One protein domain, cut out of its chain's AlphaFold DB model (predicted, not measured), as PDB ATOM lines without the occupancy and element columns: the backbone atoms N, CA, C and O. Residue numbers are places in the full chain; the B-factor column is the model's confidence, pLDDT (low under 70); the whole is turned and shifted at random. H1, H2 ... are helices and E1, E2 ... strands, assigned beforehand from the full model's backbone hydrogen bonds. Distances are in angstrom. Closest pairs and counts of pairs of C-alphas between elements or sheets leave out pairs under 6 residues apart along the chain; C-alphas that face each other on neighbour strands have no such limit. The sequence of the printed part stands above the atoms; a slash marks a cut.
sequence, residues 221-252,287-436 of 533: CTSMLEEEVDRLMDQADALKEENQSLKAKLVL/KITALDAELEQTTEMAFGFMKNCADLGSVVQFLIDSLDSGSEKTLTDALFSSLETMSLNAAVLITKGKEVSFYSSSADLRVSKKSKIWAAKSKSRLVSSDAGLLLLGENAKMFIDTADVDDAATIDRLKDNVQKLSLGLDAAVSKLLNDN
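AT A GLANCE: This is residues 221 to 252 and 287 to 436 of the 533 residues of an uncharacterized protein of Gammaproteobacteria bacterium (UniProt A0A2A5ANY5). A twisted sheet of five strands has the helices H3 and H6 over one face and the short helices H4 and H5 on the other. One end of the long helix H2 packs on H3 and H6, making a three-helix bundle with them, while its other end reaches far past the sheet and pairs with H1 in a long two-helix arm. The printed part has 182 residues, with six named helices and five named strands in the order H1 H2 H3 E1 E2 H4 H5 E3 E4 E5 H6. The sheet, E2 E1 E5 E4 E3, is antiparallel throughout, and the class is mixed, helices and strands. The whole is loose, with a radius of gyration of the C-alphas of 21.8 A and spans of 80 by 33 by 29 A, the arm making the length.

IN THESE COORDINATES: The sheet holds E1, residues 345 to 352, 23.5 A long; E2, 355 to 360, 17.0 A; E3, 382 to 385; E4, 388 to 392; and E5, 396 to 401, 16.6 A. H3 is residues 328 to 340, H4 363 to 368 and H5 370 to 375. H6, residues 408 to 436, is 41.1 A long, has a kink of 29 degrees near residue 416 and ends at C-alpha 436 (-45.773, -28.558, 4.113). H2, residues 287 to 324, is 55.9 A long. H1, residues 221 to 252, is 46.7 A long and begins at C-alpha 221 (-68.528, -47.700, 27.801).

HOW THE PARTS SIT: E1 and E2 form a hairpin, with N 350 and O 357 2.9 A apart, within hydrogen-bond range. E1 and E5 are antiparallel neighbours, with N 349 and O 397 2.8 A apart. E3, E4 and E5 are a meander, each strand the antiparallel neighbour of the one before: N 383 and O 390 are 2.8 A apart, N 391 and O 398 2.8 A. H3, at a height of 9.1 A over the sheet, and H6, at 8.9 A, are on the same face; H4, at 8.0 A, and H5, at 8.3 A, are on the opposite face. H6 comes closest to E5 at the C-alphas of Asp 426 and Ala 396, 5.1 A apart. H2, H3 and H6 form an up and down bundle, each running against the one before it in the chain. H2 touches H3 with residues 314 to 322 alone, closest at the C-alphas of Ser 314 and Ser 338, 5.3 A. H2 touches H6 with residues 308 to 323 alone, closest at the C-alphas of Ser 322 and Ala 428, 6.0 A. H1 touches H2, opposite ways at a shallow tilt of 28 degrees, closest at the C-alphas of Ala 236 and Leu 295, 6.9 A. Every O i to N i+4 pair is within hydrogen-bond range in H1, H3 and H5, against 33 of 34 in H2, 23 of 25 in H6 and 0 of 2 in H4, which has 1 of 3 O i to N i+3 pairs.

THE WHOLE: The C-alphas of Leu 252 and Lys 354, the two farthest apart, are 80.5 A from each other. Residues 253 to 286 are not printed, and C-alphas 252 and 287 are 18.2 A apart across the cut. Of the links that are printed whole, H5 to E3 and E5 to H6 are short and the others tight. The mean pLDDT of the printed part is 86.4; residues 366 to 368 and 379 are under 70.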
ATOM      1  N   CYS A 221     -69.024 -46.398  27.351       84.88
ATOM      2  CA  CYS A 221     -68.528 -47.700  27.801       84.88
ATOM      3  C   CYS A 221     -67.526 -47.582  28.955       84.88
ATOM      4  O   CYS A 221     -67.635 -48.344  29.910       84.88
ATOM      5  N   THR A 222     -66.583 -46.635  28.895       79.94
ATOM      6  CA  THR A 222     -65.614 -46.412  29.979       79.94
ATOM      7  C   THR A 222     -66.309 -45.990  31.272       79.94
ATOM      8  O   THR A 222     -66.002 -46.556  32.311       79.94
ATOM      9  N   SER A 223     -67.296 -45.090  31.208       87.31
ATOM     10  CA  SER A 223     -68.073 -44.665  32.382       87.31
ATOM     11  C   SER A 223     -68.809 -45.832  33.047       87.31
ATOM     12  O   SER A 223     -68.766 -45.966  34.263       87.31
ATOM     13  N   MET A 224     -69.449 -46.710  32.263       87.06
ATOM     14  CA  MET A 224     -70.090 -47.915  32.813       87.06
ATOM     15  C   MET A 224     -69.069 -48.870  33.443       87.06
ATOM     16  O   MET A 224     -69.376 -49.560  34.410       87.06
ATOM     17  N   LEU A 225     -67.858 -48.932  32.883       82.12
ATOM     18  CA  LEU A 225     -66.787 -49.767  33.415       82.12
ATOM     19  C   LEU A 225     -66.238 -49.206  34.734       82.12
ATOM     20  O   LEU A 225     -65.981 -49.980  35.645       82.12
ATOM     21  N   GLU A 226     -66.075 -47.884  34.834       84.69
ATOM     22  CA  GLU A 226     -65.672 -47.187  36.062       84.69
ATOM     23  C   GLU A 226     -66.687 -47.428  37.188       84.69
ATOM     24  O   GLU A 226     -66.294 -47.841  38.276       84.69
ATOM     25  N   GLU A 227     -67.987 -47.299  36.903       90.44
ATOM     26  CA  GLU A 227     -69.050 -47.606  37.871       90.44
ATOM     27  C   GLU A 227     -69.017 -49.069  38.347       90.44
ATOM     28  O   GLU A 227     -69.208 -49.343  39.534       90.44
ATOM     29  N   GLU A 228     -68.758 -50.031  37.450       88.19
ATOM     30  CA  GLU A 228     -68.650 -51.439  37.850       88.19
ATOM     31  C   GLU A 228     -67.367 -51.708  38.651       88.19
ATOM     32  O   GLU A 228     -67.391 -52.519  39.576       88.19
ATOM     33  N   VAL A 229     -66.258 -51.023  38.349       87.25
ATOM     34  CA  VAL A 229     -65.026 -51.112  39.148       87.25
ATOM     35  C   VAL A 229     -65.264 -50.590  40.562       87.25
ATOM     36  O   VAL A 229     -64.923 -51.295  41.511       87.25
ATOM     37  N   ASP A 230     -65.899 -49.427  40.717       88.75
ATOM     38  CA  ASP A 230     -66.243 -48.872  42.033       88.75
ATOM     39  C   ASP A 230     -67.134 -49.844  42.820       88.75
ATOM     40  O   ASP A 230     -66.866 -50.158  43.982       88.75
ATOM     41  N   ARG A 231     -68.137 -50.431  42.153       92.38
ATOM     42  CA  ARG A 231     -69.023 -51.439  42.749       92.38
ATOM     43  C   ARG A 231     -68.272 -52.689  43.214       92.38
ATOM     44  O   ARG A 231     -68.571 -53.229  44.281       92.38
ATOM     45  N   LEU A 232     -67.316 -53.172  42.419       86.81
ATOM     46  CA  LEU A 232     -66.480 -54.321  42.772       86.81
ATOM     47  C   LEU A 232     -65.510 -53.992  43.913       86.81
ATOM     48  O   LEU A 232     -65.273 -54.855  44.760       86.81
ATOM     49  N   MET A 233     -64.981 -52.766  43.976       84.56
ATOM     50  CA  MET A 233     -64.150 -52.308  45.095       84.56
ATOM     51  C   MET A 233     -64.952 -52.260  46.402       84.56
ATOM     52  O   MET A 233     -64.508 -52.833  47.397       84.56
ATOM     53  N   ASP A 234     -66.166 -51.702  46.381       90.25
ATOM     54  CA  ASP A 234     -67.070 -51.695  47.539       90.25
ATOM     55  C   ASP A 234     -67.404 -53.122  48.013       90.25
ATOM     56  O   ASP A 234     -67.415 -53.418  49.211       90.25
ATOM     57  N   GLN A 235     -67.647 -54.041  47.071       88.81
ATOM     58  CA  GLN A 235     -67.897 -55.448  47.388       88.81
ATOM     59  C   GLN A 235     -66.662 -56.122  48.009       88.81
ATOM     60  O   GLN A 235     -66.801 -56.901  48.957       88.81
ATOM     61  N   ALA A 236     -65.462 -55.827  47.505       82.75
ATOM     62  CA  ALA A 236     -64.214 -56.353  48.049       82.75
ATOM     63  C   ALA A 236     -63.968 -55.864  49.486       82.75
ATOM     64  O   ALA A 236     -63.589 -56.664  50.347       82.75
ATOM     65  N   ASP A 237     -64.240 -54.591  49.771       89.00
ATOM     66  CA  ASP A 237     -64.123 -54.032  51.120       89.00
ATOM     67  C   ASP A 237     -65.142 -54.654  52.087       89.00
ATOM     68  O   ASP A 237     -64.771 -55.071  53.189       89.00
ATOM     69  N   ALA A 238     -66.394 -54.844  51.658       89.19
ATOM     70  CA  ALA A 238     -67.413 -55.523  52.461       89.19
ATOM     71  C   ALA A 238     -67.029 -56.979  52.791       89.19
ATOM     72  O   ALA A 238     -67.153 -57.425  53.937       89.19
ATOM     73  N   LEU A 239     -66.512 -57.727  51.807       85.88
ATOM     74  CA  LEU A 239     -66.031 -59.096  52.017       85.88
ATOM     75  C   LEU A 239     -64.825 -59.137  52.959       85.88
ATOM     76  O   LEU A 239     -64.718 -60.042  53.789       85.88
ATOM     77  N   LYS A 240     -63.926 -58.154  52.872       87.06
ATOM     78  CA  LYS A 240     -62.772 -58.024  53.765       87.06
ATOM     79  C   LYS A 240     -63.202 -57.774  55.211       87.06
ATOM     80  O   LYS A 240     -62.635 -58.392  56.116       87.06
ATOM     81  N   GLU A 241     -64.212 -56.936  55.439       91.00
ATOM     82  CA  GLU A 241     -64.810 -56.739  56.765       91.00
ATOM     83  C   GLU A 241     -65.486 -58.017  57.296       91.00
ATOM     84  O   GLU A 241     -65.266 -58.390  58.455       91.00
ATOM     85  N   GLU A 242     -66.243 -58.746  56.460       88.19
ATOM     86  CA  GLU A 242     -66.839 -60.039  56.843       88.19
ATOM     87  C   GLU A 242     -65.750 -61.044  57.248       88.19
ATOM     88  O   GLU A 242     -65.845 -61.679  58.304       88.19
ATOM     89  N   ASN A 243     -64.675 -61.145  56.460       78.31
ATOM     90  CA  ASN A 243     -63.548 -62.034  56.735       78.31
ATOM     91  C   ASN A 243     -62.833 -61.673  58.048       78.31
ATOM     92  O   ASN A 243     -62.489 -62.561  58.832       78.31
ATOM     93  N   GLN A 244     -62.635 -60.382  58.333       86.19
ATOM     94  CA  GLN A 244     -62.072 -59.930  59.611       86.19
ATOM     95  C   GLN A 244     -62.983 -60.280  60.794       86.19
ATOM     96  O   GLN A 244     -62.501 -60.769  61.819       86.19
ATOM     97  N   SER A 245     -64.296 -60.094  60.644       86.25
ATOM     98  CA  SER A 245     -65.294 -60.448  61.660       86.25
ATOM     99  C   SER A 245     -65.320 -61.954  61.944       86.25
ATOM    100  O   SER A 245     -65.347 -62.375  63.104       86.25
ATOM    101  N   LEU A 246     -65.257 -62.784  60.899       81.00
ATOM    102  CA  LEU A 246     -65.196 -64.241  61.029       81.00
ATOM    103  C   LEU A 246     -63.886 -64.703  61.675       81.00
ATOM    104  O   LEU A 246     -63.935 -65.516  62.597       81.00
ATOM    105  N   LYS A 247     -62.736 -64.141  61.273       82.44
ATOM    106  CA  LYS A 247     -61.442 -64.411  61.926       82.44
ATOM    107  C   LYS A 247     -61.478 -64.050  63.413       82.44
ATOM    108  O   LYS A 247     -61.037 -64.844  64.238       82.44
ATOM    109  N   ALA A 248     -62.060 -62.906  63.780       81.44
ATOM    110  CA  ALA A 248     -62.200 -62.506  65.181       81.44
ATOM    111  C   ALA A 248     -63.098 -63.464  65.989       81.44
ATOM    112  O   ALA A 248     -62.772 -63.804  67.127       81.44
ATOM    113  N   LYS A 249     -64.205 -63.939  65.400       80.81
ATOM    114  CA  LYS A 249     -65.084 -64.945  66.022       80.81
ATOM    115  C   LYS A 249     -64.380 -66.285  66.223       80.81
ATOM    116  O   LYS A 249     -64.551 -66.888  67.277       80.81
ATOM    117  N   LEU A 250     -63.578 -66.721  65.254       75.12
ATOM    118  CA  LEU A 250     -62.828 -67.976  65.327       75.12
ATOM    119  C   LEU A 250     -61.775 -67.931  66.446       75.12
ATOM    120  O   LEU A 250     -61.734 -68.832  67.277       75.12
ATOM    121  N   VAL A 251     -61.035 -66.822  66.566       79.75
ATOM    122  CA  VAL A 251     -60.072 -66.602  67.664       79.75
ATOM    123  C   VAL A 251     -60.755 -66.596  69.038       79.75
ATOM    124  O   VAL A 251     -60.235 -67.173  69.994       79.75
ATOM    125  N   LEU A 252     -61.933 -65.975  69.166       74.00
ATOM    126  CA  LEU A 252     -62.715 -66.001  70.413       74.00
ATOM    127  C   LEU A 252     -63.201 -67.415  70.767       74.00
ATOM    128  O   LEU A 252     -63.259 -67.763  71.946       74.00
ATOM    129  N   LYS A 287     -64.369 -71.925  53.380       77.12
ATOM    130  CA  LYS A 287     -64.986 -70.662  52.948       77.12
ATOM    131  C   LYS A 287     -63.967 -69.517  52.936       77.12
ATOM    132  O   LYS A 287     -63.950 -68.763  51.974       77.12
ATOM    133  N   ILE A 288     -63.092 -69.428  53.939       73.44
ATOM    134  CA  ILE A 288     -62.016 -68.424  53.989       73.44
ATOM    135  C   ILE A 288     -61.062 -68.610  52.806       73.44
ATOM    136  O   ILE A 288     -60.817 -67.655  52.082       73.44
ATOM    137  N   THR A 289     -60.604 -69.837  52.534       78.06
ATOM    138  CA  THR A 289     -59.702 -70.089  51.394       78.06
ATOM    139  C   THR A 289     -60.347 -69.793  50.039       78.06
ATOM    140  O   THR A 289     -59.669 -69.320  49.132       78.06
ATOM    141  N   ALA A 290     -61.653 -70.043  49.895       77.25
ATOM    142  CA  ALA A 290     -62.386 -69.716  48.677       77.25
ATOM    143  C   ALA A 290     -62.523 -68.197  48.494       77.25
ATOM    144  O   ALA A 290     -62.306 -67.700  47.396       77.25
ATOM    145  N   LEU A 291     -62.825 -67.469  49.575       75.12
ATOM    146  CA  LEU A 291     -62.914 -66.009  49.562       75.12
ATOM    147  C   LEU A 291     -61.552 -65.346  49.324       75.12
ATOM    148  O   LEU A 291     -61.489 -64.355  48.608       75.12
ATOM    149  N   ASP A 292     -60.467 -65.886  49.883       77.75
ATOM    150  CA  ASP A 292     -59.114 -65.371  49.646       77.75
ATOM    151  C   ASP A 292     -58.705 -65.559  48.171       77.75
ATOM    152  O   ASP A 292     -58.160 -64.637  47.566       77.75
ATOM    153  N   ALA A 293     -59.041 -66.704  47.563       80.38
ATOM    154  CA  ALA A 293     -58.801 -66.948  46.139       80.38
ATOM    155  C   ALA A 293     -59.650 -66.039  45.230       80.38
ATOM    156  O   ALA A 293     -59.154 -65.521  44.230       80.38
ATOM    157  N   GLU A 294     -60.922 -65.815  45.576       79.62
ATOM    158  CA  GLU A 294     -61.806 -64.896  44.846       79.62
ATOM    159  C   GLU A 294     -61.328 -63.441  44.964       79.62
ATOM    160  O   GLU A 294     -61.349 -62.694  43.984       79.62
ATOM    161  N   LEU A 295     -60.831 -63.044  46.139       75.75
ATOM    162  CA  LEU A 295     -60.264 -61.720  46.371       75.75
ATOM    163  C   LEU A 295     -58.976 -61.510  45.568       75.75
ATOM    164  O   LEU A 295     -58.823 -60.458  44.947       75.75
ATOM    165  N   GLU A 296     -58.079 -62.495  45.529       82.50
ATOM    166  CA  GLU A 296     -56.859 -62.439  44.712       82.50
ATOM    167  C   GLU A 296     -57.199 -62.312  43.220       82.50
ATOM    168  O   GLU A 296     -56.714 -61.395  42.554       82.50
ATOM    169  N   GLN A 297     -58.122 -63.142  42.725       82.06
ATOM    170  CA  GLN A 297     -58.580 -63.099  41.335       82.06
ATOM    171  C   GLN A 297     -59.222 -61.752  40.972       82.06
ATOM    172  O   GLN A 297     -58.943 -61.189  39.911       82.06
ATOM    173  N   THR A 298     -60.083 -61.221  41.843       75.75
ATOM    174  CA  THR A 298     -60.760 -59.935  41.616       75.75
ATOM    175  C   THR A 298     -59.758 -58.783  41.629       75.75
ATOM    176  O   THR A 298     -59.821 -57.892  40.785       75.75
ATOM    177  N   THR A 299     -58.782 -58.831  42.537       77.75
ATOM    178  CA  THR A 299     -57.724 -57.822  42.649       77.75
ATOM    179  C   THR A 299     -56.825 -57.814  41.411       77.75
ATOM    180  O   THR A 299     -56.544 -56.751  40.857       77.75
ATOM    181  N   GLU A 300     -56.409 -58.986  40.924       81.50
ATOM    182  CA  GLU A 300     -55.617 -59.111  39.694       81.50
ATOM    183  C   GLU A 300     -56.387 -58.596  38.468       81.50
ATOM    184  O   GLU A 300     -55.835 -57.870  37.635       81.50
ATOM    185  N   MET A 301     -57.685 -58.907  38.387       78.00
ATOM    186  CA  MET A 301     -58.557 -58.402  37.330       78.00
ATOM    187  C   MET A 301     -58.664 -56.870  37.374       78.00
ATOM    188  O   MET A 301     -58.461 -56.222  36.345       78.00
ATOM    189  N   ALA A 302     -58.911 -56.286  38.551       74.75
ATOM    190  CA  ALA A 302     -59.000 -54.839  38.739       74.75
ATOM    191  C   ALA A 302     -57.689 -54.131  38.358       74.75
ATOM    192  O   ALA A 302     -57.706 -53.197  37.556       74.75
ATOM    193  N   PHE A 303     -56.534 -54.616  38.830       81.06
ATOM    194  CA  PHE A 303     -55.234 -54.061  38.436       81.06
ATOM    195  C   PHE A 303     -54.973 -54.185  36.931       81.06
ATOM    196  O   PHE A 303     -54.441 -53.256  36.316       81.06
ATOM    197  N   GLY A 304     -55.378 -55.299  36.314       80.81
ATOM    198  CA  GLY A 304     -55.308 -55.488  34.867       80.81
ATOM    199  C   GLY A 304     -56.120 -54.447  34.092       80.81
ATOM    200  O   GLY A 304     -55.622 -53.902  33.104       80.81
ATOM    201  N   PHE A 305     -57.334 -54.135  34.556       80.06
ATOM    202  CA  PHE A 305     -58.172 -53.083  33.978       80.06
ATOM    203  C   PHE A 305     -57.572 -51.690  34.175       80.06
ATOM    204  O   PHE A 305     -57.442 -50.953  33.198       80.06
ATOM    205  N   MET A 306     -57.132 -51.346  35.391       82.50
ATOM    206  CA  MET A 306     -56.518 -50.042  35.677       82.50
ATOM    207  C   MET A 306     -55.284 -49.789  34.805       82.50
ATOM    208  O   MET A 306     -55.127 -48.696  34.260       82.50
ATOM    209  N   LYS A 307     -54.433 -50.806  34.617       85.88
ATOM    210  CA  LYS A 307     -53.264 -50.709  33.736       85.88
ATOM    211  C   LYS A 307     -53.671 -50.455  32.283       85.88
ATOM    212  O   LYS A 307     -53.139 -49.547  31.657       85.88
ATOM    213  N   ASN A 308     -54.661 -51.189  31.770       85.00
ATOM    214  CA  ASN A 308     -55.153 -50.987  30.405       85.00
ATOM    215  C   ASN A 308     -55.769 -49.587  30.202       85.00
ATOM    216  O   ASN A 308     -55.578 -48.976  29.151       85.00
ATOM    217  N   CYS A 309     -56.471 -49.052  31.205       85.44
ATOM    218  CA  CYS A 309     -56.985 -47.681  31.170       85.44
ATOM    219  C   CYS A 309     -55.855 -46.641  31.172       85.44
ATOM    220  O   CYS A 309     -55.921 -45.672  30.416       85.44
ATOM    221  N   ALA A 310     -54.798 -46.846  31.965       87.88
ATOM    222  CA  ALA A 310     -53.625 -45.970  31.975       87.88
ATOM    223  C   ALA A 310     -52.875 -45.987  30.628       87.88
ATOM    224  O   ALA A 310     -52.499 -44.933  30.102       87.88
ATOM    225  N   ASP A 311     -52.724 -47.171  30.031       89.81
ATOM    226  CA  ASP A 311     -52.137 -47.335  28.701       89.81
ATOM    227  C   ASP A 311     -52.982 -46.604  27.646       89.81
ATOM    228  O   ASP A 311     -52.455 -45.827  26.849       89.81
ATOM    229  N   LEU A 312     -54.308 -46.771  27.675       90.12
ATOM    230  CA  LEU A 312     -55.219 -46.052  26.783       90.12
ATOM    231  C   LEU A 312     -55.131 -44.530  26.973       90.12
ATOM    232  O   LEU A 312     -55.115 -43.796  25.985       90.12
ATOM    233  N   GLY A 313     -55.020 -44.050  28.214       91.25
ATOM    234  CA  GLY A 313     -54.783 -42.636  28.512       91.25
ATOM    235  C   GLY A 313     -53.505 -42.110  27.852       91.25
ATOM    236  O   GLY A 313     -53.524 -41.042  27.243       91.25
ATOM    237  N   SER A 314     -52.429 -42.904  27.865       93.56
ATOM    238  CA  SER A 314     -51.171 -42.573  27.174       93.56
ATOM    239  C   SER A 314     -51.338 -42.497  25.649       93.56
ATOM    240  O   SER A 314     -50.717 -41.648  25.003       93.56
ATOM    241  N   VAL A 315     -52.208 -43.337  25.066       93.88
ATOM    242  CA  VAL A 315     -52.580 -43.263  23.639       93.88
ATOM    243  C   VAL A 315     -53.343 -41.980  23.330       93.88
ATOM    244  O   VAL A 315     -53.024 -41.300  22.357       93.88
ATOM    245  N   VAL A 316     -54.345 -41.635  24.143       92.38
ATOM    246  CA  VAL A 316     -55.144 -40.416  23.949       92.38
ATOM    247  C   VAL A 316     -54.268 -39.173  24.061       92.38
ATOM    248  O   VAL A 316     -54.363 -38.292  23.209       92.38
ATOM    249  N   GLN A 317     -53.373 -39.126  25.052       93.75
ATOM    250  CA  GLN A 317     -52.443 -38.012  25.215       93.75
ATOM    251  C   GLN A 317     -51.539 -37.849  23.988       93.75
ATOM    252  O   GLN A 317     -51.427 -36.745  23.463       93.75
ATOM    253  N   PHE A 318     -50.987 -38.948  23.457       96.88
ATOM    254  CA  PHE A 318     -50.221 -38.898  22.210       96.88
ATOM    255  C   PHE A 318     -51.042 -38.329  21.051       96.88
ATOM    256  O   PHE A 318     -50.536 -37.514  20.287       96.88
ATOM    257  N   LEU A 319     -52.299 -38.760  20.892       94.69
ATOM    258  CA  LEU A 319     -53.148 -38.266  19.808       94.69
ATOM    259  C   LEU A 319     -53.352 -36.752  19.915       94.69
ATOM    260  O   LEU A 319     -53.246 -36.070  18.899       94.69
ATOM    261  N   ILE A 320     -53.564 -36.225  21.121       93.00
ATOM    262  CA  ILE A 320     -53.663 -34.781  21.367       93.00
ATOM    263  C   ILE A 320     -52.343 -34.089  20.997       93.00
ATOM    264  O   ILE A 320     -52.338 -33.201  20.147       93.00
ATOM    265  N   ASP A 321     -51.214 -34.558  21.531       94.62
ATOM    266  CA  ASP A 321     -49.895 -33.959  21.282       94.62
ATOM    267  C   ASP A 321     -49.493 -34.034  19.792       94.62
ATOM    268  O   ASP A 321     -48.795 -33.166  19.253       94.62
ATOM    269  N   SER A 322     -49.963 -35.064  19.083       94.88
ATOM    270  CA  SER A 322     -49.727 -35.247  17.651       94.88
ATOM    271  C   SER A 322     -50.437 -34.199  16.791       94.88
ATOM    272  O   SER A 322     -49.938 -33.853  15.718       94.88
ATOM    273  N   LEU A 323     -51.569 -33.652  17.256       88.69
ATOM    274  CA  LEU A 323     -52.312 -32.616  16.535       88.69
ATOM    275  C   LEU A 323     -51.572 -31.276  16.548       88.69
ATOM    276  O   LEU A 323     -51.587 -30.579  15.527       88.69
ATOM    277  N   ASP A 324     -50.889 -30.976  17.652       89.88
ATOM    278  CA  ASP A 324     -50.121 -29.743  17.864       89.88
ATOM    279  C   ASP A 324     -48.662 -29.851  17.391       89.88
ATOM    280  O   ASP A 324     -47.898 -28.880  17.389       89.88
ATOM    281  N   SER A 325     -48.254 -31.036  16.944       91.25
ATOM    282  CA  SER A 325     -46.907 -31.285  16.455       91.25
ATOM    283  C   SER A 325     -46.657 -30.573  15.124       91.25
ATOM    284  O   SER A 325     -47.140 -30.994  14.080       91.25
ATOM    285  N   GLY A 326     -45.826 -29.525  15.139       89.94
ATOM    286  CA  GLY A 326     -45.395 -28.805  13.930       89.94
ATOM    287  C   GLY A 326     -44.204 -29.437  13.195       89.94
ATOM    288  O   GLY A 326     -43.779 -28.940  12.151       89.94
ATOM    289  N   SER A 327     -43.615 -30.508  13.734       93.88
ATOM    290  CA  SER A 327     -42.443 -31.163  13.148       93.88
ATOM    291  C   SER A 327     -42.440 -32.675  13.380       93.88
ATOM    292  O   SER A 327     -43.014 -33.174  14.344       93.88
ATOM    293  N   GLU A 328     -41.716 -33.409  12.531       94.06
ATOM    294  CA  GLU A 328     -41.511 -34.855  12.719       94.06
ATOM    295  C   GLU A 328     -40.817 -35.185  14.039       94.06
ATOM    296  O   GLU A 328     -41.098 -36.208  14.658       94.06
ATOM    297  N   LYS A 329     -39.882 -34.328  14.461       94.69
ATOM    298  CA  LYS A 329     -39.112 -34.550  15.679       94.69
ATOM    299  C   LYS A 329     -40.017 -34.444  16.904       94.69
ATOM    300  O   LYS A 329     -40.070 -35.375  17.686       94.69
ATOM    301  N   THR A 330     -40.792 -33.366  17.012       95.94
ATOM    302  CA  THR A 330     -41.747 -33.190  18.120       95.94
ATOM    303  C   THR A 330     -42.799 -34.299  18.148       95.94
ATOM    304  O   THR A 330     -43.112 -34.804  19.218       95.94
ATOM    305  N   LEU A 331     -43.273 -34.742  16.975       96.31
ATOM    306  CA  LEU A 331     -44.220 -35.855  16.862       96.31
ATOM    307  C   LEU A 331     -43.625 -37.182  17.360       96.31
ATOM    308  O   LEU A 331     -44.285 -37.947  18.059       96.31
ATOM    309  N   THR A 332     -42.376 -37.472  16.990       96.19
ATOM    310  CA  THR A 332     -41.699 -38.708  17.409       96.19
ATOM    311  C   THR A 332     -41.262 -38.671  18.871       96.19
ATOM    312  O   THR A 332     -41.351 -39.697  19.537       96.19
ATOM    313  N   ASP A 333     -40.878 -37.507  19.395       95.81
ATOM    314  CA  ASP A 333     -40.581 -37.313  20.818       95.81
ATOM    315  C   ASP A 333     -41.843 -37.545  21.681       95.81
ATOM    316  O   ASP A 333     -41.779 -38.249  22.692       95.81
ATOM    317  N   ALA A 334     -43.010 -37.042  21.249       96.12
ATOM    318  CA  ALA A 334     -44.295 -37.299  21.911       96.12
ATOM    319  C   ALA A 334     -44.666 -38.792  21.881       96.12
ATOM    320  O   ALA A 334     -45.029 -39.370  22.904       96.12
ATOM    321  N   LEU A 335     -44.493 -39.452  20.730       96.75
ATOM    322  CA  LEU A 335     -44.710 -40.894  20.605       96.75
ATOM    323  C   LEU A 335     -43.817 -41.698  21.556       96.75
ATOM    324  O   LEU A 335     -44.295 -42.625  22.204       96.75
ATOM    325  N   PHE A 336     -42.521 -41.381  21.619       96.06
ATOM    326  CA  PHE A 336     -41.599 -42.099  22.497       96.06
ATOM    327  C   PHE A 336     -41.932 -41.876  23.967       96.06
ATOM    328  O   PHE A 336     -41.864 -42.834  24.726       96.06
ATOM    329  N   SER A 337     -42.387 -40.680  24.340       95.00
ATOM    330  CA  SER A 337     -42.859 -40.401  25.699       95.00
ATOM    331  C   SER A 337     -44.058 -41.287  26.071       95.00
ATOM    332  O   SER A 337     -44.069 -41.891  27.140       95.00
ATOM    333  N   SER A 338     -45.032 -41.453  25.167       94.94
ATOM    334  CA  SER A 338     -46.189 -42.338  25.391       94.94
ATOM    335  C   SER A 338     -45.870 -43.833  25.341       94.94
ATOM    336  O   SER A 338     -46.625 -44.637  25.875       94.94
ATOM    337  N   LEU A 339     -44.783 -44.237  24.682       93.62
ATOM    338  CA  LEU A 339     -44.319 -45.628  24.702       93.62
ATOM    339  C   LEU A 339     -43.472 -45.923  25.943       93.62
ATOM    340  O   LEU A 339     -43.536 -47.027  26.478       93.62
ATOM    341  N   GLU A 340     -42.738 -44.932  26.447       92.88
ATOM    342  CA  GLU A 340     -41.971 -45.034  27.686       92.88
ATOM    343  C   GLU A 340     -42.885 -45.250  28.899       92.88
ATOM    344  O   GLU A 340     -42.567 -46.078  29.754       92.88
ATOM    345  N   THR A 341     -44.068 -44.621  28.946       91.06
ATOM    346  CA  THR A 341     -45.066 -44.896  30.002       91.06
ATOM    347  C   THR A 341     -45.555 -46.347  29.985       91.06
ATOM    348  O   THR A 341     -45.849 -46.905  31.041       91.06
ATOM    349  N   MET A 342     -45.555 -46.990  28.813       90.50
ATOM    350  CA  MET A 342     -45.854 -48.418  28.637       90.50
ATOM    351  C   MET A 342     -44.626 -49.323  28.837       90.50
ATOM    352  O   MET A 342     -44.730 -50.538  28.675       90.50
ATOM    353  N   SER A 343     -43.462 -48.758  29.183       90.12
ATOM    354  CA  SER A 343     -42.170 -49.460  29.264       90.12
ATOM    355  C   SER A 343     -41.740 -50.118  27.943       90.12
ATOM    356  O   SER A 343     -41.119 -51.180  27.941       90.12
ATOM    357  N   LEU A 344     -42.073 -49.496  26.807       90.94
ATOM    358  CA  LEU A 344     -41.756 -49.989  25.469       90.94
ATOM    359  C   LEU A 344     -40.705 -49.117  24.782       90.94
ATOM    360  O   LEU A 344     -40.806 -47.892  24.740       90.94
ATOM    361  N   ASN A 345     -39.739 -49.769  24.137       92.12
ATOM    362  CA  ASN A 345     -38.763 -49.098  23.289       92.12
ATOM    363  C   ASN A 345     -39.158 -49.225  21.817       92.12
ATOM    364  O   ASN A 345     -39.527 -50.301  21.344       92.12
ATOM    365  N   ALA A 346     -39.034 -48.136  21.063       92.50
ATOM    366  CA  ALA A 346     -39.384 -48.111  19.649       92.50
ATOM    367  C   ALA A 346     -38.375 -47.407  18.735       92.50
ATOM    368  O   ALA A 346     -37.557 -46.566  19.133       92.50
ATOM    369  N   ALA A 347     -38.470 -47.762  17.458       93.25
ATOM    370  CA  ALA A 347     -37.807 -47.118  16.340       93.25
ATOM    371  C   ALA A 347     -38.830 -46.799  15.250       93.25
ATOM    372  O   ALA A 347     -39.647 -47.643  14.888       93.25
ATOM    373  N   VAL A 348     -38.755 -45.593  14.701       94.12
ATOM    374  CA  VAL A 348     -39.704 -45.071  13.720       94.12
ATOM    375  C   VAL A 348     -38.969 -44.632  12.467       94.12
ATOM    376  O   VAL A 348     -37.916 -43.994  12.516       94.12
ATOM    377  N   LEU A 349     -39.548 -44.966  11.324       93.81
ATOM    378  CA  LEU A 349     -39.099 -44.553  10.011       93.81
ATOM    379  C   LEU A 349     -40.230 -43.792   9.327       93.81
ATOM    380  O   LEU A 349     -41.284 -44.361   9.059       93.81
ATOM    381  N   ILE A 350     -39.988 -42.518   9.036       94.50
ATOM    382  CA  ILE A 350     -40.923 -41.641   8.331       94.50
ATOM    383  C   ILE A 350     -40.432 -41.479   6.895       94.50
ATOM    384  O   ILE A 350     -39.252 -41.201   6.664       94.50
ATOM    385  N   THR A 351     -41.328 -41.669   5.931       90.75
ATOM    386  CA  THR A 351     -41.027 -41.559   4.502       90.75
ATOM    387  C   THR A 351     -41.716 -40.331   3.921       90.75
ATOM    388  O   THR A 351     -42.930 -40.189   4.008       90.75
ATOM    389  N   LYS A 352     -40.936 -39.453   3.286       88.00
ATOM    390  CA  LYS A 352     -41.399 -38.250   2.587       88.00
ATOM    391  C   LYS A 352     -41.020 -38.340   1.113       88.00
ATOM    392  O   LYS A 352     -40.005 -37.797   0.668       88.00
ATOM    393  N   GLY A 353     -41.796 -39.091   0.335       84.31
ATOM    394  CA  GLY A 353     -41.461 -39.373  -1.062       84.31
ATOM    395  C   GLY A 353     -40.137 -40.139  -1.190       84.31
ATOM    396  O   GLY A 353     -40.109 -41.354  -1.026       84.31
ATOM    397  N   LYS A 354     -39.038 -39.436  -1.505       84.62
ATOM    398  CA  LYS A 354     -37.684 -40.026  -1.600       84.62
ATOM    399  C   LYS A 354     -36.852 -39.866  -0.328       84.62
ATOM    400  O   LYS A 354     -35.848 -40.560  -0.180       84.62
ATOM    401  N   GLU A 355     -37.231 -38.949   0.554       89.12
ATOM    402  CA  GLU A 355     -36.519 -38.709   1.804       89.12
ATOM    403  C   GLU A 355     -37.016 -39.654   2.893       89.12
ATOM    404  O   GLU A 355     -38.190 -40.020   2.943       89.12
ATOM    405  N   VAL A 356     -36.092 -40.077   3.752       89.56
ATOM    406  CA  VAL A 356     -36.363 -41.050   4.806       89.56
ATOM    407  C   VAL A 356     -35.726 -40.561   6.092       89.56
ATOM    408  O   VAL A 356     -34.498 -40.546   6.222       89.56
ATOM    409  N   SER A 357     -36.569 -40.208   7.051       92.88
ATOM    410  CA  SER A 357     -36.160 -39.826   8.395       92.88
ATOM    411  C   SER A 357     -36.256 -41.038   9.315       92.88
ATOM    412  O   SER A 357     -37.194 -41.829   9.232       92.88
ATOM    413  N   PHE A 358     -35.272 -41.209  10.194       93.25
ATOM    414  CA  PHE A 358     -35.249 -42.310  11.152       93.25
ATOM    415  C   PHE A 358     -35.050 -41.770  12.564       93.25
ATOM    416  O   PHE A 358     -34.058 -41.083  12.828       93.25
ATOM    417  N   TYR A 359     -35.951 -42.159  13.458       94.12
ATOM    418  CA  TYR A 359     -36.009 -41.754  14.855       94.12
ATOM    419  C   TYR A 359     -36.012 -42.997  15.742       94.12
ATOM    420  O   TYR A 359     -36.499 -44.055  15.344       94.12
ATOM    421  N   SER A 360     -35.450 -42.904  16.942       92.56
ATOM    422  CA  SER A 360     -35.480 -44.015  17.890       92.56
ATOM    423  C   SER A 360     -35.386 -43.521  19.322       92.56
ATOM    424  O   SER A 360     -34.644 -42.579  19.592       92.56
ATOM    425  N   SER A 361     -36.111 -44.210  20.198       89.31
ATOM    426  CA  SER A 361     -36.064 -44.060  21.656       89.31
ATOM    427  C   SER A 361     -34.710 -44.452  22.261       89.31
ATOM    428  O   SER A 361     -34.312 -43.885  23.272       89.31
ATOM    429  N   SER A 362     -33.957 -45.369  21.630       84.94
ATOM    430  CA  SER A 362     -32.652 -45.823  22.126       84.94
ATOM    431  C   SER A 362     -31.572 -45.834  21.040       84.94
ATOM    432  O   SER A 362     -31.829 -46.014  19.845       84.94
ATOM    433  N   ALA A 363     -30.316 -45.646  21.451       74.44
ATOM    434  CA  ALA A 363     -29.178 -45.673  20.533       74.44
ATOM    435  C   ALA A 363     -28.964 -47.064  19.899       74.44
ATOM    436  O   ALA A 363     -28.593 -47.156  18.726       74.44
ATOM    437  N   ASP A 364     -29.261 -48.136  20.637       72.81
ATOM    438  CA  ASP A 364     -29.024 -49.525  20.223       72.81
ATOM    439  C   ASP A 364     -30.009 -49.996  19.139       72.81
ATOM    440  O   ASP A 364     -29.656 -50.738  18.209       72.81
ATOM    441  N   LEU A 365     -31.241 -49.486  19.185       71.44
ATOM    442  CA  LEU A 365     -32.272 -49.742  18.176       71.44
ATOM    443  C   LEU A 365     -31.954 -49.076  16.828       71.44
ATOM    444  O   LEU A 365     -32.325 -49.589  15.764       71.44
ATOM    445  N   ARG A 366     -31.206 -47.965  16.841       69.31
ATOM    446  CA  ARG A 366     -30.916 -47.157  15.646       69.31
ATOM    447  C   ARG A 366     -30.056 -47.867  14.606       69.31
ATOM    448  O   ARG A 366     -30.283 -47.696  13.406       69.31
ATOM    449  N   VAL A 367     -29.076 -48.654  15.039       64.31
ATOM    450  CA  VAL A 367     -28.109 -49.305  14.138       64.31
ATOM    451  C   VAL A 367     -28.615 -50.670  13.665       64.31
ATOM    452  O   VAL A 367     -28.439 -51.030  12.502       64.31
ATOM    453  N   SER A 368     -29.286 -51.416  14.543       67.56
ATOM    454  CA  SER A 368     -29.637 -52.822  14.314       67.56
ATOM    455  C   SER A 368     -30.970 -53.033  13.581       67.56
ATOM    456  O   SER A 368     -31.138 -54.048  12.896       67.56
ATOM    457  N   LYS A 369     -31.925 -52.094  13.690       73.81
ATOM    458  CA  LYS A 369     -33.302 -52.289  13.191       73.81
ATOM    459  C   LYS A 369     -33.669 -51.445  11.970       73.81
ATOM    460  O   LYS A 369     -34.611 -51.806  11.264       73.81
ATOM    461  N   LYS A 370     -32.906 -50.395  11.634       76.00
ATOM    462  CA  LYS A 370     -33.189 -49.521  10.475       76.00
ATOM    463  C   LYS A 370     -33.334 -50.294   9.157       76.00
ATOM    464  O   LYS A 370     -34.274 -50.057   8.402       76.00
ATOM    465  N   SER A 371     -32.436 -51.244   8.889       74.56
ATOM    466  CA  SER A 371     -32.473 -52.072   7.674       74.56
ATOM    467  C   SER A 371     -33.681 -53.013   7.632       74.56
ATOM    468  O   SER A 371     -34.255 -53.218   6.564       74.56
ATOM    469  N   LYS A 372     -34.107 -53.543   8.788       77.94
ATOM    470  CA  LYS A 372     -35.270 -54.434   8.908       77.94
ATOM    471  C   LYS A 372     -36.583 -53.693   8.658       77.94
ATOM    472  O   LYS A 372     -37.390 -54.161   7.861       77.94
ATOM    473  N   ILE A 373     -36.762 -52.517   9.266       80.31
ATOM    474  CA  ILE A 373     -37.955 -51.672   9.067       80.31
ATOM    475  C   ILE A 373     -38.070 -51.241   7.601       80.31
ATOM    476  O   ILE A 373     -39.152 -51.261   7.013       80.31
ATOM    477  N   TRP A 374     -36.939 -50.893   6.987       79.69
ATOM    478  CA  TRP A 374     -36.894 -50.507   5.580       79.69
ATOM    479  C   TRP A 374     -37.257 -51.658   4.633       79.69
ATOM    480  O   TRP A 374     -38.080 -51.484   3.734       79.69
ATOM    481  N   ALA A 375     -36.659 -52.837   4.840       78.25
ATOM    482  CA  ALA A 375     -36.854 -54.009   3.987       78.25
ATOM    483  C   ALA A 375     -38.243 -54.648   4.139       78.25
ATOM    484  O   ALA A 375     -38.676 -55.393   3.257       78.25
ATOM    485  N   ALA A 376     -38.948 -54.354   5.230       78.31
ATOM    486  CA  ALA A 376     -40.272 -54.884   5.466       78.31
ATOM    487  C   ALA A 376     -41.286 -54.349   4.448       78.31
ATOM    488  O   ALA A 376     -41.633 -53.161   4.407       78.31
ATOM    489  N   LYS A 377     -41.772 -55.286   3.634       73.56
ATOM    490  CA  LYS A 377     -42.921 -55.143   2.746       73.56
ATOM    491  C   LYS A 377     -43.899 -56.251   3.110       73.56
ATOM    492  O   LYS A 377     -43.697 -57.401   2.735       73.56
ATOM    493  N   SER A 378     -44.927 -55.909   3.870       74.06
ATOM    494  CA  SER A 378     -46.037 -56.812   4.162       74.06
ATOM    495  C   SER A 378     -47.332 -56.165   3.702       74.06
ATOM    496  O   SER A 378     -47.441 -54.942   3.679       74.06
ATOM    497  N   LYS A 379     -48.307 -56.994   3.323       69.56
ATOM    498  CA  LYS A 379     -49.690 -56.549   3.104       69.56
ATOM    499  C   LYS A 379     -50.433 -56.335   4.426       69.56
ATOM    500  O   LYS A 379     -51.446 -55.650   4.442       69.56
ATOM    501  N   SER A 380     -49.945 -56.935   5.513       76.44
ATOM    502  CA  SER A 380     -50.493 -56.735   6.853       76.44
ATOM    503  C   SER A 380     -49.879 -55.493   7.491       76.44
ATOM    504  O   SER A 380     -48.656 -55.345   7.476       76.44
ATOM    505  N   ARG A 381     -50.723 -54.645   8.092       82.81
ATOM    506  CA  ARG A 381     -50.300 -53.462   8.864       82.81
ATOM    507  C   ARG A 381     -49.528 -53.822  10.131       82.81
ATOM    508  O   ARG A 381     -48.768 -52.999  10.619       82.81
ATOM    509  N   LEU A 382     -49.700 -55.039  10.645       87.06
ATOM    510  CA  LEU A 382     -49.020 -55.530  11.836       87.06
ATOM    511  C   LEU A 382     -48.360 -56.877  11.543       87.06
ATOM    512  O   LEU A 382     -48.993 -57.799  11.020       87.06
ATOM    513  N   VAL A 383     -47.076 -56.978  11.869       85.69
ATOM    514  CA  VAL A 383     -46.262 -58.178  11.702       85.69
ATOM    515  C   VAL A 383     -45.524 -58.432  13.009       85.69
ATOM    516  O   VAL A 383     -44.628 -57.678  13.381       85.69
ATOM    517  N   SER A 384     -45.897 -59.500  13.707       83.75
ATOM    518  CA  SER A 384     -45.143 -59.985  14.862       83.75
ATOM    519  C   SER A 384     -43.880 -60.703  14.379       83.75
ATOM    520  O   SER A 384     -43.934 -61.518  13.458       83.75
ATOM    521  N   SER A 385     -42.739 -60.381  14.978       79.88
ATOM    522  CA  SER A 385     -41.449 -61.036  14.765       79.88
ATOM    523  C   SER A 385     -40.934 -61.543  16.109       79.88
ATOM    524  O   SER A 385     -41.220 -60.941  17.136       79.88
ATOM    525  N   ASP A 386     -40.104 -62.586  16.101       72.50
ATOM    526  CA  ASP A 386     -39.476 -63.147  17.311       72.50
ATOM    527  C   ASP A 386     -38.719 -62.113  18.165       72.50
ATOM    528  O   ASP A 386     -38.427 -62.358  19.328       72.50
ATOM    529  N   ALA A 387     -38.371 -60.963  17.582       77.25
ATOM    530  CA  ALA A 387     -37.639 -59.894  18.247       77.25
ATOM    531  C   ALA A 387     -38.479 -58.635  18.527       77.25
ATOM    532  O   ALA A 387     -37.885 -57.627  18.896       77.25
ATOM    533  N   GLY A 388     -39.788 -58.626  18.245       86.62
ATOM    534  CA  GLY A 388     -40.633 -57.444  18.438       86.62
ATOM    535  C   GLY A 388     -41.835 -57.335  17.500       86.62
ATOM    536  O   GLY A 388     -42.071 -58.172  16.626       86.62
ATOM    537  N   LEU A 389     -42.581 -56.242  17.640       89.31
ATOM    538  CA  LEU A 389     -43.730 -55.920  16.797       89.31
ATOM    539  C   LEU A 389     -43.329 -54.921  15.714       89.31
ATOM    540  O   LEU A 389     -42.698 -53.903  15.989       89.31
ATOM    541  N   LEU A 390     -43.720 -55.191  14.472       91.06
ATOM    542  CA  LEU A 390     -43.507 -54.286  13.352       91.06
ATOM    543  C   LEU A 390     -44.847 -53.784  12.817       91.06
ATOM    544  O   LEU A 390     -45.672 -54.570  12.352       91.06
ATOM    545  N   LEU A 391     -45.027 -52.468  12.839       91.88
ATOM    546  CA  LEU A 391     -46.195 -51.779  12.314       91.88
ATOM    547  C   LEU A 391     -45.833 -51.022  11.043       91.88
ATOM    548  O   LEU A 391     -44.834 -50.302  10.969       91.88
ATOM    549  N   LEU A 392     -46.647 -51.229  10.019       89.75
ATOM    550  CA  LEU A 392     -46.426 -50.744   8.669       89.75
ATOM    551  C   LEU A 392     -47.589 -49.828   8.289       89.75
ATOM    552  O   LEU A 392     -48.628 -50.300   7.823       89.75
ATOM    553  N   GLY A 393     -47.402 -48.530   8.523       89.25
ATOM    554  CA  GLY A 393     -48.213 -47.466   7.941       89.25
ATOM    555  C   GLY A 393     -47.717 -47.083   6.547       89.25
ATOM    556  O   GLY A 393     -46.718 -47.618   6.046       89.25
ATOM    557  N   GLU A 394     -48.445 -46.176   5.907       89.81
ATOM    558  CA  GLU A 394     -48.135 -45.714   4.555       89.81
ATOM    559  C   GLU A 394     -46.949 -44.744   4.555       89.81
ATOM    560  O   GLU A 394     -45.984 -44.928   3.807       89.81
ATOM    561  N   ASN A 395     -46.987 -43.764   5.456       91.50
ATOM    562  CA  ASN A 395     -45.986 -42.714   5.597       91.50
ATOM    563  C   ASN A 395     -45.054 -42.960   6.790       91.50
ATOM    564  O   ASN A 395     -43.900 -42.518   6.772       91.50
ATOM    565  N   ALA A 396     -45.507 -43.706   7.800       93.69
ATOM    566  CA  ALA A 396     -44.726 -44.066   8.976       93.69
ATOM    567  C   ALA A 396     -44.665 -45.585   9.200       93.69
ATOM    568  O   ALA A 396     -45.669 -46.292   9.175       93.69
ATOM    569  N   LYS A 397     -43.469 -46.097   9.486       93.69
ATOM    570  CA  LYS A 397     -43.246 -47.477   9.935       93.69
ATOM    571  C   LYS A 397     -42.652 -47.460  11.330       93.69
ATOM    572  O   LYS A 397     -41.726 -46.696  11.587       93.69
ATOM    573  N   MET A 398     -43.130 -48.335  12.200       93.56
ATOM    574  CA  MET A 398     -42.700 -48.405  13.590       93.56
ATOM    575  C   MET A 398     -42.295 -49.828  13.951       93.56
ATOM    576  O   MET A 398     -42.955 -50.790  13.576       93.56
ATOM    577  N   PHE A 399     -41.200 -49.965  14.681       92.94
ATOM    578  CA  PHE A 399     -40.778 -51.208  15.302       92.94
ATOM    579  C   PHE A 399     -40.767 -51.016  16.806       92.94
ATOM    580  O   PHE A 399     -40.164 -50.055  17.279       92.94
ATOM    581  N   ILE A 400     -41.395 -51.934  17.527       92.06
ATOM    582  CA  ILE A 400     -41.405 -51.975  18.983       92.06
ATOM    583  C   ILE A 400     -40.619 -53.193  19.432       92.06
ATOM    584  O   ILE A 400     -40.884 -54.310  18.981       92.06
ATOM    585  N   ASP A 401     -39.654 -52.958  20.311       90.81
ATOM    586  CA  ASP A 401     -38.925 -54.019  20.980       90.81
ATOM    587  C   ASP A 401     -39.773 -54.573  22.124       90.81
ATOM    588  O   ASP A 401     -40.181 -53.833  23.017       90.81
ATOM    589  N   THR A 402     -40.067 -55.869  22.066       85.00
ATOM    590  CA  THR A 402     -40.816 -56.585  23.108       85.00
ATOM    591  C   THR A 402     -39.938 -57.602  23.828       85.00
ATOM    592  O   THR A 402     -40.468 -58.472  24.507       85.00
ATOM    593  N   ALA A 403     -38.610 -57.541  23.659       81.94
ATOM    594  CA  ALA A 403     -37.692 -58.496  24.276       81.94
ATOM    595  C   ALA A 403     -37.723 -58.461  25.814       81.94
ATOM    596  O   ALA A 403     -37.448 -59.479  26.437       81.94
ATOM    597  N   ASP A 404     -38.087 -57.318  26.402       77.88
ATOM    598  CA  ASP A 404     -38.129 -57.113  27.855       77.88
ATOM    599  C   ASP A 404     -39.498 -57.462  28.481       77.88
ATOM    600  O   ASP A 404     -39.698 -57.276  29.682       77.88
ATOM    601  N   VAL A 405     -40.462 -57.952  27.687       81.50
ATOM    602  CA  VAL A 405     -41.816 -58.298  28.148       81.50
ATOM    603  C   VAL A 405     -42.010 -59.812  28.069       81.50
ATOM    604  O   VAL A 405     -42.288 -60.355  27.005       81.50
ATOM    605  N   ASP A 406     -41.887 -60.496  29.206       78.12
ATOM    606  CA  ASP A 406     -41.995 -61.964  29.272       78.12
ATOM    607  C   ASP A 406     -43.445 -62.481  29.218       78.12
ATOM    608  O   ASP A 406     -43.691 -63.641  28.878       78.12
ATOM    609  N   ASP A 407     -44.427 -61.637  29.548       83.44
ATOM    610  CA  ASP A 407     -45.831 -62.039  29.596       83.44
ATOM    611  C   ASP A 407     -46.534 -61.859  28.241       83.44
ATOM    612  O   ASP A 407     -46.836 -60.744  27.800       83.44
ATOM    613  N   ALA A 408     -46.863 -62.986  27.607       81.94
ATOM    614  CA  ALA A 408     -47.601 -63.032  26.348       81.94
ATOM    615  C   ALA A 408     -48.980 -62.354  26.443       81.94
ATOM    616  O   ALA A 408     -49.402 -61.705  25.484       81.94
ATOM    617  N   ALA A 409     -49.661 -62.444  27.593       82.00
ATOM    618  CA  ALA A 409     -50.957 -61.798  27.783       82.00
ATOM    619  C   ALA A 409     -50.823 -60.265  27.805       82.00
ATOM    620  O   ALA A 409     -51.660 -59.555  27.245       82.00
ATOM    621  N   THR A 410     -49.744 -59.748  28.395       82.50
ATOM    622  CA  THR A 410     -49.410 -58.319  28.367       82.50
ATOM    623  C   THR A 410     -49.073 -57.844  26.950       82.50
ATOM    624  O   THR A 410     -49.541 -56.778  26.549       82.50
ATOM    625  N   ILE A 411     -48.336 -58.629  26.156       84.81
ATOM    626  CA  ILE A 411     -48.030 -58.284  24.754       84.81
ATOM    627  C   ILE A 411     -49.309 -58.179  23.919       84.81
ATOM    628  O   ILE A 411     -49.461 -57.213  23.169       84.81
ATOM    629  N   ASP A 412     -50.234 -59.132  24.053       85.75
ATOM    630  CA  ASP A 412     -51.496 -59.108  23.307       85.75
ATOM    631  C   ASP A 412     -52.362 -57.895  23.674       85.75
ATOM    632  O   ASP A 412     -52.961 -57.288  22.789       85.75
ATOM    633  N   ARG A 413     -52.365 -57.473  24.947       83.81
ATOM    634  CA  ARG A 413     -53.039 -56.234  25.379       83.81
ATOM    635  C   ARG A 413     -52.377 -54.982  24.797       83.81
ATOM    636  O   ARG A 413     -53.057 -54.114  24.253       83.81
ATOM    637  N   LEU A 414     -51.047 -54.894  24.869       87.81
ATOM    638  CA  LEU A 414     -50.291 -53.745  24.357       87.81
ATOM    639  C   LEU A 414     -50.408 -53.603  22.840       87.81
ATOM    640  O   LEU A 414     -50.383 -52.488  22.325       87.81
ATOM    641  N   LYS A 415     -50.577 -54.715  22.121       91.00
ATOM    642  CA  LYS A 415     -50.706 -54.763  20.663       91.00
ATOM    643  C   LYS A 415     -51.797 -53.835  20.129       91.00
ATOM    644  O   LYS A 415     -51.544 -53.113  19.163       91.00
ATOM    645  N   ASP A 416     -52.963 -53.807  20.770       90.25
ATOM    646  CA  ASP A 416     -54.084 -52.960  20.352       90.25
ATOM    647  C   ASP A 416     -53.780 -51.472  20.571       90.25
ATOM    648  O   ASP A 416     -54.013 -50.642  19.687       90.25
ATOM    649  N   ASN A 417     -53.200 -51.124  21.723       91.38
ATOM    650  CA  ASN A 417     -52.829 -49.746  22.053       91.38
ATOM    651  C   ASN A 417     -51.708 -49.233  21.136       91.38
ATOM    652  O   ASN A 417     -51.798 -48.143  20.568       91.38
ATOM    653  N   VAL A 418     -50.702 -50.065  20.890       92.44
ATOM    654  CA  VAL A 418     -49.609 -49.818  19.945       92.44
ATOM    655  C   VAL A 418     -50.115 -49.651  18.512       92.44
ATOM    656  O   VAL A 418     -49.627 -48.795  17.768       92.44
ATOM    657  N   GLN A 419     -51.100 -50.449  18.099       92.69
ATOM    658  CA  GLN A 419     -51.703 -50.321  16.777       92.69
ATOM    659  C   GLN A 419     -52.427 -48.979  16.627       92.69
ATOM    660  O   GLN A 419     -52.261 -48.319  15.600       92.69
ATOM    661  N   LYS A 420     -53.164 -48.538  17.653       92.88
ATOM    662  CA  LYS A 420     -53.798 -47.209  17.680       92.88
ATOM    663  C   LYS A 420     -52.760 -46.084  17.606       92.88
ATOM    664  O   LYS A 420     -52.921 -45.183  16.787       92.88
ATOM    665  N   LEU A 421     -51.666 -46.177  18.368       94.38
ATOM    666  CA  LEU A 421     -50.544 -45.228  18.290       94.38
ATOM    667  C   LEU A 421     -49.951 -45.162  16.879       94.38
ATOM    668  O   LEU A 421     -49.736 -44.078  16.346       94.38
ATOM    669  N   SER A 422     -49.736 -46.314  16.238       94.38
ATOM    670  CA  SER A 422     -49.213 -46.360  14.870       94.38
ATOM    671  C   SER A 422     -50.152 -45.710  13.856       94.38
ATOM    672  O   SER A 422     -49.670 -45.090  12.912       94.38
ATOM    673  N   LEU A 423     -51.469 -45.873  14.014       92.88
ATOM    674  CA  LEU A 423     -52.459 -45.230  13.146       92.88
ATOM    675  C   LEU A 423     -52.462 -43.713  13.345       92.88
ATOM    676  O   LEU A 423     -52.421 -42.975  12.363       92.88
ATOM    677  N   GLY A 424     -52.445 -43.259  14.601       94.06
ATOM    678  CA  GLY A 424     -52.341 -41.839  14.939       94.06
ATOM    679  C   GLY A 424     -51.070 -41.203  14.381       94.06
ATOM    680  O   GLY A 424     -51.124 -40.140  13.770       94.06
ATOM    681  N   LEU A 425     -49.937 -41.897  14.504       95.62
ATOM    682  CA  LEU A 425     -48.659 -41.464  13.948       95.62
ATOM    683  C   LEU A 425     -48.721 -41.309  12.423       95.62
ATOM    684  O   LEU A 425     -48.286 -40.289  11.896       95.62
ATOM    685  N   ASP A 426     -49.254 -42.303  11.711       94.50
ATOM    686  CA  ASP A 426     -49.344 -42.275  10.246       94.50
ATOM    687  C   ASP A 426     -50.255 -41.136   9.758       94.50
ATOM    688  O   ASP A 426     -49.908 -40.404   8.824       94.50
ATOM    689  N   ALA A 427     -51.381 -40.913  10.443       93.81
ATOM    690  CA  ALA A 427     -52.286 -39.800  10.172       93.81
ATOM    691  C   ALA A 427     -51.622 -38.435  10.442       93.81
ATOM    692  O   ALA A 427     -51.674 -37.544   9.591       93.81
ATOM    693  N   ALA A 428     -50.932 -38.281  11.575       94.81
ATOM    694  CA  ALA A 428     -50.229 -37.050  11.932       94.81
ATOM    695  C   ALA A 428     -49.077 -36.731  10.961       94.81
ATOM    696  O   ALA A 428     -48.897 -35.581  10.555       94.81
ATOM    697  N   VAL A 429     -48.332 -37.744  10.506       95.06
ATOM    698  CA  VAL A 429     -47.314 -37.577   9.456       95.06
ATOM    699  C   VAL A 429     -47.954 -37.150   8.135       95.06
ATOM    700  O   VAL A 429     -47.441 -36.247   7.473       95.06
ATOM    701  N   SER A 430     -49.083 -37.750   7.760       93.44
ATOM    702  CA  SER A 430     -49.817 -37.390   6.540       93.44
ATOM    703  C   SER A 430     -50.294 -35.934   6.580       93.44
ATOM    704  O   SER A 430     -50.110 -35.194   5.613       93.44
ATOM    705  N   LYS A 431     -50.816 -35.481   7.729       93.44
ATOM    706  CA  LYS A 431     -51.156 -34.073   7.975       93.44
ATOM    707  C   LYS A 431     -49.934 -33.168   7.790       93.44
ATOM    708  O   LYS A 431     -49.988 -32.233   6.995       93.44
ATOM    709  N   LEU A 432     -48.809 -33.487   8.435       93.19
ATOM    710  CA  LEU A 432     -47.563 -32.720   8.306       93.19
ATOM    711  C   LEU A 432     -47.063 -32.632   6.857       93.19
ATOM    712  O   LEU A 432     -46.531 -31.601   6.440       93.19
ATOM    713  N   LEU A 433     -47.201 -33.701   6.073       91.31
ATOM    714  CA  LEU A 433     -46.848 -33.701   4.653       91.31
ATOM    715  C   LEU A 433     -47.747 -32.760   3.842       91.31
ATOM    716  O   LEU A 433     -47.248 -31.997   3.009       91.31
ATOM    717  N   ASN A 434     -49.048 -32.781   4.117       89.25
ATOM    718  CA  ASN A 434     -50.028 -31.929   3.455       89.25
ATOM    719  C   ASN A 434     -49.847 -30.450   3.813       89.25
ATOM    720  O   ASN A 434     -49.897 -29.596   2.931       89.25
ATOM    721  N   ASP A 435     -49.565 -30.130   5.071       88.75
ATOM    722  CA  ASP A 435     -49.349 -28.744   5.494       88.75
ATOM    723  C   ASP A 435     -48.070 -28.163   4.874       88.75
ATOM    724  O   ASP A 435     -48.066 -27.038   4.366       88.75
ATOM    725  N   ASN A 436     -47.002 -28.963   4.795       85.56
ATOM    726  CA  ASN A 436     -45.773 -28.558   4.113       85.56
ATOM    727  C   ASN A 436     -45.977 -28.348   2.604       85.56
ATOM    728  O   ASN A 436     -45.412 -27.412   2.032       85.56
TER     729      ASN A 436